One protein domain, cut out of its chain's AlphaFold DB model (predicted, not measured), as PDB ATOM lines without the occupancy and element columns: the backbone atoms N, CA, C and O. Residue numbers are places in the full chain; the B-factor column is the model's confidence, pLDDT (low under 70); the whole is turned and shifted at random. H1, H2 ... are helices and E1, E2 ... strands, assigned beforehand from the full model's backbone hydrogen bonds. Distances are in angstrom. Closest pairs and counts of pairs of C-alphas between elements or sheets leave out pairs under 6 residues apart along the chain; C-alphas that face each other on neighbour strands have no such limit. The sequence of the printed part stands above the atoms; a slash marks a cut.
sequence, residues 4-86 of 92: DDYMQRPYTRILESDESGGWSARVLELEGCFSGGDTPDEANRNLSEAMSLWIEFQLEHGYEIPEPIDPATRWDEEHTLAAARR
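Overview. This is residues 4 to 86 of the 92 residues of the protein "Type II toxin-antitoxin system HicB family antitoxin" of Chloroflexi bacterium (UniProt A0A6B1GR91). A small antiparallel sheet of three strands, E1, E2 and E3, has one long helix, H2, packed on it, and H2 runs on past the sheet so that its residues 57 to 61 stick out. The short helix H1 sits by H2, and after H2 a long link folds back before a tail, residues 72 to 86 with H3, sticks out and makes the length. The 83 printed residues hold three named helices and three strands in the order H1 E1 E2 E3 H2 H3, a mixed class; the sheet order is E1, E2, E3. The whole is loose, with a radius of gyration of the C-alphas of 15.8 A, and flat, spanning 48 by 37 by 18 A.

Along the chain. H1 is residues 4 to 7, beginning at C-alpha 4 (-17.891, 9.459, 25.708). E1, residues 13 to 17, spans 13.5 A, E2, residues 23 to 27, 13.9 A, and E3, residues 34 to 37, 10.9 A. H2, residues 40 to 61, spans 31.1 A and ends at C-alpha 61 (-28.342, 1.938, 14.464). H3 is residues 80 to 84.

Arrangement. E1, E2 and E3 form a meander, each strand the antiparallel neighbour of the one before; N 14 and O 26 are 2.9 A apart, and N 25 and O 35 2.9 A. H2 is on the sheet with residues 40 to 54, only just at the sheet's level at a height of 3.9 A; its closest C-alphas to E3 are those of Ala 43 and Gly 37, 4.2 A. H1 and H2 only just touch, with 3 pairs of C-alphas within 8 A, the closest Met 7 and Ser 52, 6.9 A. H2 and H3 are apart. Every O i to N i+4 pair is within hydrogen-bond range in H2 and H3; H1 is too short for one.

Size, cuts and confidence. The C-alphas of Ser 20 and Arg 86, the two farthest apart, are 49.2 A apart. The printed part has no cut, and the link from H2 to H3, 18 residues, is long. Residues 71 to 86 have pLDDT under 70.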
ATOM      1  N   ASP A   4     -18.856   8.575  25.041       97.62
ATOM      2  CA  ASP A   4     -17.891   9.459  25.708       97.62
ATOM      3  C   ASP A   4     -16.883  10.078  24.719       97.62
ATOM      4  O   ASP A   4     -16.645  11.286  24.758       97.62
ATOM      5  N   ASP A   5     -16.393   9.293  23.744       97.44
ATOM      6  CA  ASP A   5     -15.470   9.776  22.700       97.44
ATOM      7  C   ASP A   5     -16.058  10.917  21.853       97.44
ATOM      8  O   ASP A   5     -15.308  11.722  21.301       97.44
ATOM      9  N   TYR A   6     -17.382  10.967  21.689       97.56
ATOM     10  CA  TYR A   6     -18.068  12.048  20.977       97.56
ATOM     11  C   TYR A   6     -18.432  13.201  21.912       97.56
ATOM     12  O   TYR A   6     -18.289  14.361  21.535       97.56
ATOM     13  N   MET A   7     -18.841  12.911  23.148       97.50
ATOM     14  CA  MET A   7     -19.197  13.935  24.138       97.50
ATOM     15  C   MET A   7     -18.016  14.838  24.523       97.50
ATOM     16  O   MET A   7     -18.229  15.994  24.881       97.50
ATOM     17  N   GLN A   8     -16.777  14.347  24.417       97.25
ATOM     18  CA  GLN A   8     -15.565  15.142  24.652       97.25
ATOM     19  C   GLN A   8     -15.138  16.008  23.453       97.25
ATOM     20  O   GLN A   8     -14.180  16.778  23.558       97.25
ATOM     21  N   ARG A   9     -15.813  15.897  22.302       96.62
ATOM     22  CA  ARG A   9     -15.459  16.664  21.101       96.62
ATOM     23  C   ARG A   9     -15.996  18.091  21.166       96.62
ATOM     24  O   ARG A   9     -17.060  18.324  21.745       96.62
ATOM     25  N   PRO A  10     -15.305  19.056  20.535       96.00
ATOM     26  CA  PRO A  10     -15.675  20.468  20.575       96.00
ATOM     27  C   PRO A  10     -16.838  20.799  19.623       96.00
ATOM     28  O   PRO A  10     -16.711  21.662  18.762       96.00
ATOM     29  N   TYR A  11     -17.971  20.110  19.763       96.81
ATOM     30  CA  TYR A  11     -19.186  20.392  18.999       96.81
ATOM     31  C   TYR A  11     -19.726  21.794  19.279       96.81
ATOM     32  O   TYR A  11     -19.738  22.262  20.425       96.81
ATOM     33  N   THR A  12     -20.234  22.450  18.239       96.25
ATOM     34  CA  THR A  12     -20.715  23.823  18.344       96.25
ATOM     35  C   THR A  12     -22.113  23.841  18.950       96.25
ATOM     36  O   THR A  12     -23.083  23.376  18.349       96.25
ATOM     37  N   ARG A  13     -22.239  24.428  20.141       96.62
ATOM     38  CA  ARG A  13     -23.520  24.601  20.840       96.62
ATOM     39  C   ARG A  13     -24.061  26.001  20.607       96.62
ATOM     40  O   ARG A  13     -23.352  26.984  20.808       96.62
ATOM     41  N   ILE A  14     -25.322  26.083  20.207       96.56
ATOM     42  CA  ILE A  14     -26.021  27.340  19.941       96.56
ATOM     43  C   ILE A  14     -27.164  27.456  20.941       96.56
ATOM     44  O   ILE A  14     -27.981  26.543  21.043       96.56
ATOM     45  N   LEU A  15     -27.182  28.563  21.684       97.44
ATOM     46  CA  LEU A  15     -28.225  28.903  22.643       97.44
ATOM     47  C   LEU A  15     -28.909  30.189  22.194       97.44
ATOM     48  O   LEU A  15     -28.242  31.198  21.967       97.44
ATOM     49  N   GLU A  16     -30.229  30.152  22.097       96.88
ATOM     50  CA  GLU A  16     -31.043  31.259  21.603       96.88
ATOM     51  C   GLU A  16     -32.199  31.474  22.583       96.88
ATOM     52  O   GLU A  16     -32.918  30.530  22.918       96.88
ATOM     53  N   SER A  17     -32.363  32.708  23.067       95.56
ATOM     54  CA  SER A  17     -33.532  33.082  23.864       95.56
ATOM     55  C   SER A  17     -34.773  33.075  22.981       95.56
ATOM     56  O   SER A  17     -34.739  33.628  21.879       95.56
ATOM     57  N   ASP A  18     -35.869  32.512  23.468       84.69
ATOM     58  CA  ASP A  18     -37.156  32.591  22.788       84.69
ATOM     59  C   ASP A  18     -37.917  33.881  23.154       84.69
ATOM     60  O   ASP A  18     -37.638  34.547  24.155       84.69
ATOM     61  N   GLU A  19     -38.900  34.252  22.331       86.06
ATOM     62  CA  GLU A  19     -39.734  35.442  22.566       86.06
ATOM     63  C   GLU A  19     -40.688  35.295  23.770       86.06
ATOM     64  O   GLU A  19     -41.254  36.285  24.236       86.06
ATOM     65  N   SER A  20     -40.878  34.077  24.284       84.62
ATOM     66  CA  SER A  20     -41.732  33.765  25.437       84.62
ATOM     67  C   SER A  20     -41.012  33.828  26.791       84.62
ATOM     68  O   SER A  20     -41.672  33.759  27.828       84.62
ATOM     69  N   GLY A  21     -39.692  34.031  26.791       87.56
ATOM     70  CA  GLY A  21     -38.855  34.167  27.983       87.56
ATOM     71  C   GLY A  21     -38.061  32.917  28.371       87.56
ATOM     72  O   GLY A  21     -37.385  32.954  29.397       87.56
ATOM     73  N   GLY A  22     -38.115  31.846  27.580       95.12
ATOM     74  CA  GLY A  22     -37.292  30.649  27.735       95.12
ATOM     75  C   GLY A  22     -36.053  30.653  26.836       95.12
ATOM     76  O   GLY A  22     -35.701  31.643  26.187       95.12
ATOM     77  N   TRP A  23     -35.354  29.523  26.831       97.69
ATOM     78  CA  TRP A  23     -34.138  29.289  26.064       97.69
ATOM     79  C   TRP A  23     -34.246  27.998  25.269       97.69
ATOM     80  O   TRP A  23     -34.649  26.957  25.783       97.69
ATOM     81  N   SER A  24     -33.798  28.060  24.022       97.00
ATOM     82  CA  SER A  24     -33.573  26.899  23.169       97.00
ATOM     83  C   SER A  24     -32.078  26.643  23.028       97.00
ATOM     84  O   SER A  24     -31.265  27.570  23.053       97.00
ATOM     85  N   ALA A  25     -31.705  25.375  22.900       97.81
ATOM     86  CA  ALA A  25     -30.328  24.952  22.719       97.81
ATOM     87  C   ALA A  25     -30.251  23.848  21.661       97.81
ATOM     88  O   ALA A  25     -31.096  22.953  21.618       97.81
ATOM     89  N   ARG A  26     -29.233  23.892  20.803       97.88
ATOM     90  CA  ARG A  26     -28.989  22.882  19.761       97.88
ATOM     91  C   ARG A  26     -27.502  22.688  19.502       97.88
ATOM     92  O   ARG A  26     -26.702  23.588  19.769       97.88
ATOM     93  N   VAL A  27     -27.142  21.536  18.945       97.75
ATOM     94  CA  VAL A  27     -25.800  21.300  18.396       97.75
ATOM     95  C   VAL A  27     -25.844  21.549  16.891       97.75
ATOM     96  O   VAL A  27     -26.726  21.040  16.207       97.75
ATOM     97  N   LEU A  28     -24.936  22.374  16.376       95.94
ATOM     98  CA  LEU A  28     -24.951  22.806  14.978       95.94
ATOM     99  C   LEU A  28     -24.754  21.639  14.006       95.94
ATOM    100  O   LEU A  28     -25.409  21.598  12.972       95.94
ATOM    101  N   GLU A  29     -23.843  20.729  14.337       96.88
ATOM    102  CA  GLU A  29     -23.445  19.606  13.488       96.88
ATOM    103  C   GLU A  29     -24.373  18.392  13.622       96.88
ATOM    104  O   GLU A  29     -24.437  17.566  12.716       96.88
ATOM    105  N   LEU A  30     -25.093  18.272  14.741       97.56
ATOM    106  CA  LEU A  30     -25.958  17.127  15.030       97.56
ATOM    107  C   LEU A  30     -27.413  17.503  14.752       97.56
ATOM    108  O   LEU A  30     -28.155  17.931  15.641       97.56
ATOM    109  N   GLU A  31     -27.816  17.374  13.490       94.44
ATOM    110  CA  GLU A  31     -29.174  17.703  13.063       94.44
ATOM    111  C   GLU A  31     -30.224  16.924  13.874       94.44
ATOM    112  O   GLU A  31     -30.137  15.712  14.080       94.44
ATOM    113  N   GLY A  32     -31.231  17.646  14.369       94.69
ATOM    114  CA  GLY A  32     -32.275  17.080  15.225       94.69
ATOM    115  C   GLY A  32     -31.899  16.938  16.705       94.69
ATOM    116  O   GLY A  32     -32.766  16.577  17.497       94.69
ATOM    117  N   CYS A  33     -30.670  17.267  17.117       98.00
ATOM    118  CA  CYS A  33     -30.301  17.363  18.531       98.00
ATOM    119  C   CYS A  33     -30.634  18.760  19.083       98.00
ATOM    120  O   CYS A  33     -29.852  19.708  18.945       98.00
ATOM    121  N   PHE A  34     -31.793  18.884  19.727       96.94
ATOM    122  CA  PHE A  34     -32.270  20.128  20.332       96.94
ATOM    123  C   PHE A  34     -32.834  19.889  21.734       96.94
ATOM    124  O   PHE A  34     -33.260  18.788  22.077       96.94
ATOM    125  N   SER A  35     -32.852  20.943  22.539       97.88
ATOM    126  CA  SER A  35     -33.499  20.967  23.844       97.88
ATOM    127  C   SER A  35     -33.905  22.395  24.214       97.88
ATOM    128  O   SER A  35     -33.643  23.340  23.466       97.88
ATOM    129  N   GLY A  36     -34.553  22.561  25.361       96.94
ATOM    130  CA  GLY A  36     -34.926  23.867  25.896       96.94
ATOM    131  C   GLY A  36     -34.908  23.894  27.419       96.94
ATOM    132  O   GLY A  36     -34.712  22.862  28.062       96.94
ATOM    133  N   GLY A  37     -35.089  25.078  27.989       96.94
ATOM    134  CA  GLY A  37     -35.174  25.307  29.430       96.94
ATOM    135  C   GLY A  37     -35.557  26.751  29.738       96.94
ATOM    136  O   GLY A  37     -35.514  27.608  28.858       96.94
ATOM    137  N   ASP A  38     -35.895  27.044  30.990       96.88
ATOM    138  CA  ASP A  38     -36.287  28.396  31.407       96.88
ATOM    139  C   ASP A  38     -35.073  29.337  31.493       96.88
ATOM    140  O   ASP A  38     -35.193  30.562  31.486       96.88
ATOM    141  N   THR A  39     -33.869  28.768  31.567       97.12
ATOM    142  CA  THR A  39     -32.600  29.499  31.652       97.12
ATOM    143  C   THR A  39     -31.583  28.957  30.640       97.12
ATOM    144  O   THR A  39     -31.674  27.789  30.254       97.12
ATOM    145  N   PRO A  40     -30.559  29.743  30.242       97.00
ATOM    146  CA  PRO A  40     -29.549  29.256  29.299       97.00
ATOM    147  C   PRO A  40     -28.780  28.044  29.847       97.00
ATOM    148  O   PRO A  40     -28.438  27.117  29.118       97.00
ATOM    149  N   ASP A  41     -28.513  28.048  31.152       97.75
ATOM    150  CA  ASP A  41     -27.798  26.984  31.855       97.75
ATOM    151  C   ASP A  41     -28.621  25.685  31.929       97.75
ATOM    152  O   ASP A  41     -28.091  24.597  31.697       97.75
ATOM    153  N   GLU A  42     -29.930  25.790  32.162       97.94
ATOM    154  CA  GLU A  42     -30.845  24.652  32.061       97.94
ATOM    155  C   GLU A  42     -30.928  24.109  30.632       97.94
ATOM    156  O   GLU A  42     -30.728  22.913  30.432       97.94
ATOM    157  N   ALA A  43     -31.125  24.974  29.635       98.06
ATOM    158  CA  ALA A  43     -31.181  24.557  28.238       98.06
ATOM    159  C   ALA A  43     -29.887  23.843  27.804       98.06
ATOM    160  O   ALA A  43     -29.940  22.827  27.114       98.06
ATOM    161  N   ASN A  44     -28.716  24.310  28.258       98.00
ATOM    162  CA  ASN A  44     -27.441  23.649  27.977       98.00
ATOM    163  C   ASN A  44     -27.285  22.293  28.686       98.00
ATOM    164  O   ASN A  44     -26.733  21.360  28.098       98.00
ATOM    165  N   ARG A  45     -27.741  22.164  29.940       98.50
ATOM    166  CA  ARG A  45     -27.760  20.868  30.639       98.50
ATOM    167  C   ARG A  45     -28.644  19.869  29.906       98.50
ATOM    168  O   ARG A  45     -28.164  18.793  29.557       98.50
ATOM    169  N   ASN A  46     -29.873  20.273  29.598       98.50
ATOM    170  CA  ASN A  46     -30.834  19.431  28.897       98.50
ATOM    171  C   ASN A  46     -30.324  19.076  27.488       98.50
ATOM    172  O   ASN A  46     -30.543  17.965  27.010       98.50
ATOM    173  N   LEU A  47     -29.593  19.983  26.825       98.62
ATOM    174  CA  LEU A  47     -28.928  19.697  25.551       98.62
ATOM    175  C   LEU A  47     -27.825  18.641  25.696       98.62
ATOM    176  O   LEU A  47     -27.695  17.795  24.820       98.62
ATOM    177  N   SER A  48     -27.029  18.664  26.767       98.31
ATOM    178  CA  SER A  48     -26.003  17.635  26.998       98.31
ATOM    179  C   SER A  48     -26.609  16.244  27.174       98.31
ATOM    180  O   SER A  48     -26.067  15.280  26.637       98.31
ATOM    181  N   GLU A  49     -27.738  16.136  27.876       98.50
ATOM    182  CA  GLU A  49     -28.473  14.872  28.003       98.50
ATOM    183  C   GLU A  49     -29.041  14.422  26.652       98.50
ATOM    184  O   GLU A  49     -28.823  13.282  26.238       98.50
ATOM    185  N   ALA A  50     -29.691  15.335  25.921       98.50
ATOM    186  CA  ALA A  50     -30.224  15.059  24.587       98.50
ATOM    187  C   ALA A  50     -29.129  14.612  23.604       98.50
ATOM    188  O   ALA A  50     -29.325  13.660  22.855       98.50
ATOM    189  N   MET A  51     -27.956  15.248  23.645       98.50
ATOM    190  CA  MET A  51     -26.804  14.911  22.810       98.50
ATOM    191  C   MET A  51     -26.274  13.507  23.106       98.50
ATOM    192  O   MET A  51     -26.006  12.754  22.172       98.50
ATOM    193  N   SER A  52     -26.169  13.125  24.383       98.50
ATOM    194  CA  SER A  52     -25.752  11.772  24.768       98.50
ATOM    195  C   SER A  52     -26.707  10.712  24.214       98.50
ATOM    196  O   SER A  52     -26.252   9.726  23.637       98.50
ATOM    197  N   LEU A  53     -28.021  10.931  24.348       98.44
ATOM    198  CA  LEU A  53     -29.052  10.024  23.828       98.44
ATOM    199  C   LEU A  53     -29.053   9.966  22.297       98.44
ATOM    200  O   LEU A  53     -29.196   8.895  21.713       98.44
ATOM    201  N   TRP A  54     -28.864  11.110  21.637       98.50
ATOM    202  CA  TRP A  54     -28.768  11.188  20.182       98.50
ATOM    203  C   TRP A  54     -27.572  10.371  19.672       98.50
ATOM    204  O   TRP A  54     -27.728   9.550  18.774       98.50
ATOM    205  N   ILE A  55     -26.392  10.523  20.286       98.56
ATOM    206  CA  ILE A  55     -25.177   9.773  19.920       98.56
ATOM    207  C   ILE A  55     -25.369   8.273  20.149       98.56
ATOM    208  O   ILE A  55     -25.008   7.473  19.286       98.56
ATOM    209  N   GLU A  56     -25.937   7.885  21.292       98.44
ATOM    210  CA  GLU A  56     -26.244   6.487  21.600       98.44
ATOM    211  C   GLU A  56     -27.148   5.868  20.525       98.44
ATOM    212  O   GLU A  56     -26.828   4.806  19.992       98.44
ATOM    213  N   PHE A  57     -28.210   6.577  20.131       98.19
ATOM    214  CA  PHE A  57     -29.123   6.134  19.081       98.19
ATOM    215  C   PHE A  57     -28.417   5.944  17.731       98.19
ATOM    216  O   PHE A  57     -28.585   4.897  17.098       98.19
ATOM    217  N   GLN A  58     -27.599   6.913  17.301       98.12
ATOM    218  CA  GLN A  58     -26.847   6.805  16.046       98.12
ATOM    219  C   GLN A  58     -25.893   5.606  16.058       98.12
ATOM    220  O   GLN A  58     -25.827   4.865  15.077       98.12
ATOM    221  N   LEU A  59     -25.188   5.383  17.173       97.62
ATOM    222  CA  LEU A  59     -24.276   4.250  17.335       97.62
ATOM    223  C   LEU A  59     -25.009   2.906  17.313       97.62
ATOM    224  O   LEU A  59     -24.541   1.982  16.647       97.62
ATOM    225  N   GLU A  60     -26.152   2.792  17.997       98.19
ATOM    226  CA  GLU A  60     -26.964   1.567  18.030       98.19
ATOM    227  C   GLU A  60     -27.454   1.166  16.630       98.19
ATOM    228  O   GLU A  60     -27.470  -0.015  16.283       98.19
ATOM    229  N   HIS A  61     -27.794   2.153  15.802       97.75
ATOM    230  CA  HIS A  61     -28.342   1.938  14.464       97.75
ATOM    231  C   HIS A  61     -27.278   1.943  13.354       97.75
ATOM    232  O   HIS A  61     -27.608   1.740  12.184       97.75
ATOM    233  N   GLY A  62     -26.003   2.144  13.700       97.12
ATOM    234  CA  GLY A  62     -24.899   2.185  12.740       97.12
ATOM    235  C   GLY A  62     -24.940   3.394  11.801       97.12
ATOM    236  O   GLY A  62     -24.446   3.307  10.675       97.12
ATOM    237  N   TYR A  63     -25.545   4.501  12.234       97.31
ATOM    238  CA  TYR A  63     -25.544   5.756  11.493       97.31
ATOM    239  C   TYR A  63     -24.232   6.518  11.685       97.31
ATOM    240  O   TYR A  63     -23.564   6.413  12.715       97.31
ATOM    241  N   GLU A  64     -23.870   7.313  10.677       96.19
ATOM    242  CA  GLU A  64     -22.729   8.216  10.774       96.19
ATOM    243  C   GLU A  64     -23.043   9.366  11.739       96.19
ATOM    244  O   GLU A  64     -24.162   9.889  11.777       96.19
ATOM    245  N   ILE A  65     -22.041   9.747  12.530       98.06
ATOM    246  CA  ILE A  65     -22.099  10.901  13.421       98.06
ATOM    247  C   ILE A  65     -21.184  11.971  12.823       98.06
ATOM    248  O   ILE A  65     -19.982  11.716  12.701       98.06
ATOM    249  N   PRO A  66     -21.720  13.146  12.447       96.75
ATOM    250  CA  PRO A  66     -20.918  14.233  11.904       96.75
ATOM    251  C   PRO A  66     -19.816  14.676  12.868       96.75
ATOM    252  O   PRO A  66     -20.004  14.691  14.085       96.75
ATOM    253  N   GLU A  67     -18.670  15.068  12.322       95.69
ATOM    254  CA  GLU A  67     -17.565  15.644  13.091       95.69
ATOM    255  C   GLU A  67     -17.813  17.129  13.414       95.69
ATOM    256  O   GLU A  67     -18.496  17.807  12.639       95.69
ATOM    257  N   PRO A  68     -17.260  17.667  14.520       95.12
ATOM    258  CA  PRO A  68     -17.328  19.095  14.813       95.12
ATOM    259  C   PRO A  68     -16.739  19.932  13.679       95.12
ATOM    260  O   PRO A  68     -15.691  19.600  13.119       95.12
ATOM    261  N   ILE A  69     -17.379  21.060  13.385       90.50
ATOM    262  CA  ILE A  69     -16.857  22.015  12.414       90.50
ATOM    263  C   ILE A  69     -15.866  22.923  13.137       90.50
ATOM    264  O   ILE A  69     -16.193  23.499  14.172       90.50
ATOM    265  N   ASP A  70     -14.671  23.101  12.570       84.81
ATOM    266  CA  ASP A  70     -13.755  24.135  13.051       84.81
ATOM    267  C   ASP A  70     -14.351  25.522  12.735       84.81
ATOM    268  O   ASP A  70     -14.500  25.875  11.555       84.81
ATOM    269  N   PRO A  71     -14.705  26.330  13.753       69.31
ATOM    270  CA  PRO A  71     -15.278  27.649  13.532       69.31
ATOM    271  C   PRO A  71     -14.320  28.604  12.807       69.31
ATOM    272  O   PRO A  71     -14.793  29.563  12.193       69.31
ATOM    273  N   ALA A  72     -13.004  28.355  12.829       69.44
ATOM    274  CA  ALA A  72     -12.023  29.154  12.095       69.44
ATOM    275  C   ALA A  72     -12.188  29.015  10.573       69.44
ATOM    276  O   ALA A  72     -12.047  29.996   9.855       69.44
ATOM    277  N   THR A  73     -12.584  27.837  10.088       65.06
ATOM    278  CA  THR A  73     -12.726  27.545   8.649       65.06
ATOM    279  C   THR A  73     -14.049  28.060   8.068       65.06
ATOM    280  O   THR A  73     -14.232  28.117   6.854       65.06
ATOM    281  N   ARG A  74     -15.010  28.446   8.922       56.81
ATOM    282  CA  ARG A  74     -16.359  28.863   8.500       56.81
ATOM    283  C   ARG A  74     -16.423  30.308   7.978       56.81
ATOM    284  O   ARG A  74     -17.381  30.660   7.300       56.81
ATOM    285  N   TRP A  75     -15.417  31.139   8.256       56.66
ATOM    286  CA  TRP A  75     -15.362  32.551   7.832       56.66
ATOM    287  C   TRP A  75     -14.717  32.777   6.457       56.66
ATOM    288  O   TRP A  75     -14.442  33.911   6.061       56.66
ATOM    289  N   ASP A  76     -14.466  31.700   5.722       50.62
ATOM    290  CA  ASP A  76     -13.306  31.648   4.847       50.62
ATOM    291  C   ASP A  76     -13.640  31.339   3.377       50.62
ATOM    292  O   ASP A  76     -12.733  31.109   2.580       50.62
ATOM    293  N   GLU A  77     -14.908  31.415   2.957       48.38
ATOM    294  CA  GLU A  77     -15.242  31.341   1.522       48.38
ATOM    295  C   GLU A  77     -14.793  32.604   0.747       48.38
ATOM    296  O   GLU A  77     -14.440  32.501  -0.426       48.38
ATOM    297  N   GLU A  78     -14.677  33.772   1.400       50.78
ATOM    298  CA  GLU A  78     -14.061  34.981   0.807       50.78
ATOM    299  C   GLU A  78     -12.598  35.229   1.238       50.78
ATOM    300  O   GLU A  78     -11.861  35.922   0.531       50.78
ATOM    301  N   HIS A  79     -12.124  34.646   2.349       50.66
ATOM    302  CA  HIS A  79     -10.802  34.951   2.926       50.66
ATOM    303  C   HIS A  79      -9.729  33.850   2.771       50.66
ATOM    304  O   HIS A  79      -8.537  34.191   2.747       50.66
ATOM    305  N   THR A  80     -10.086  32.586   2.492       51.06
ATOM    306  CA  THR A  80      -9.093  31.502   2.287       51.06
ATOM    307  C   THR A  80      -8.201  31.773   1.075       51.06
ATOM    308  O   THR A  80      -6.997  31.497   1.089       51.06
ATOM    309  N   LEU A  81      -8.750  32.393   0.022       53.81
ATOM    310  CA  LEU A  81      -7.983  32.731  -1.181       53.81
ATOM    311  C   LEU A  81      -6.899  33.793  -0.908       53.81
ATOM    312  O   LEU A  81      -5.900  33.855  -1.628       53.81
ATOM    313  N   ALA A  82      -7.070  34.624   0.126       52.06
ATOM    314  CA  ALA A  82      -6.113  35.663   0.500       52.06
ATOM    315  C   ALA A  82      -4.954  35.114   1.349       52.06
ATOM    316  O   ALA A  82      -3.813  35.547   1.163       52.06
ATOM    317  N   ALA A  83      -5.219  34.144   2.229       50.41
ATOM    318  CA  ALA A  83      -4.184  33.474   3.017       50.41
ATOM    319  C   ALA A  83      -3.276  32.599   2.133       50.41
ATOM    320  O   ALA A  83      -2.054  32.753   2.169       50.41
ATOM    321  N   ALA A  84      -3.855  31.793   1.236       52.81
ATOM    322  CA  ALA A  84      -3.093  30.910   0.346       52.81
ATOM    323  C   ALA A  84      -2.202  31.668  -0.661       52.81
ATOM    324  O   ALA A  84      -1.156  31.176  -1.083       52.81
ATOM    325  N   ARG A  85      -2.570  32.900  -1.041       53.06
ATOM    326  CA  ARG A  85      -1.795  33.708  -2.000       53.06
ATOM    327  C   ARG A  85      -0.545  34.350  -1.389       53.06
ATOM    328  O   ARG A  85       0.328  34.793  -2.133       53.06
ATOM    329  N   ARG A  86      -0.441  34.408  -0.057       54.62
ATOM    330  CA  ARG A  86       0.706  35.005   0.646       54.62
ATOM    331  C   ARG A  86       1.896  34.059   0.793       54.62
ATOM    332  O   ARG A  86       3.015  34.540   0.925       54.62
TER     333      ARG A  86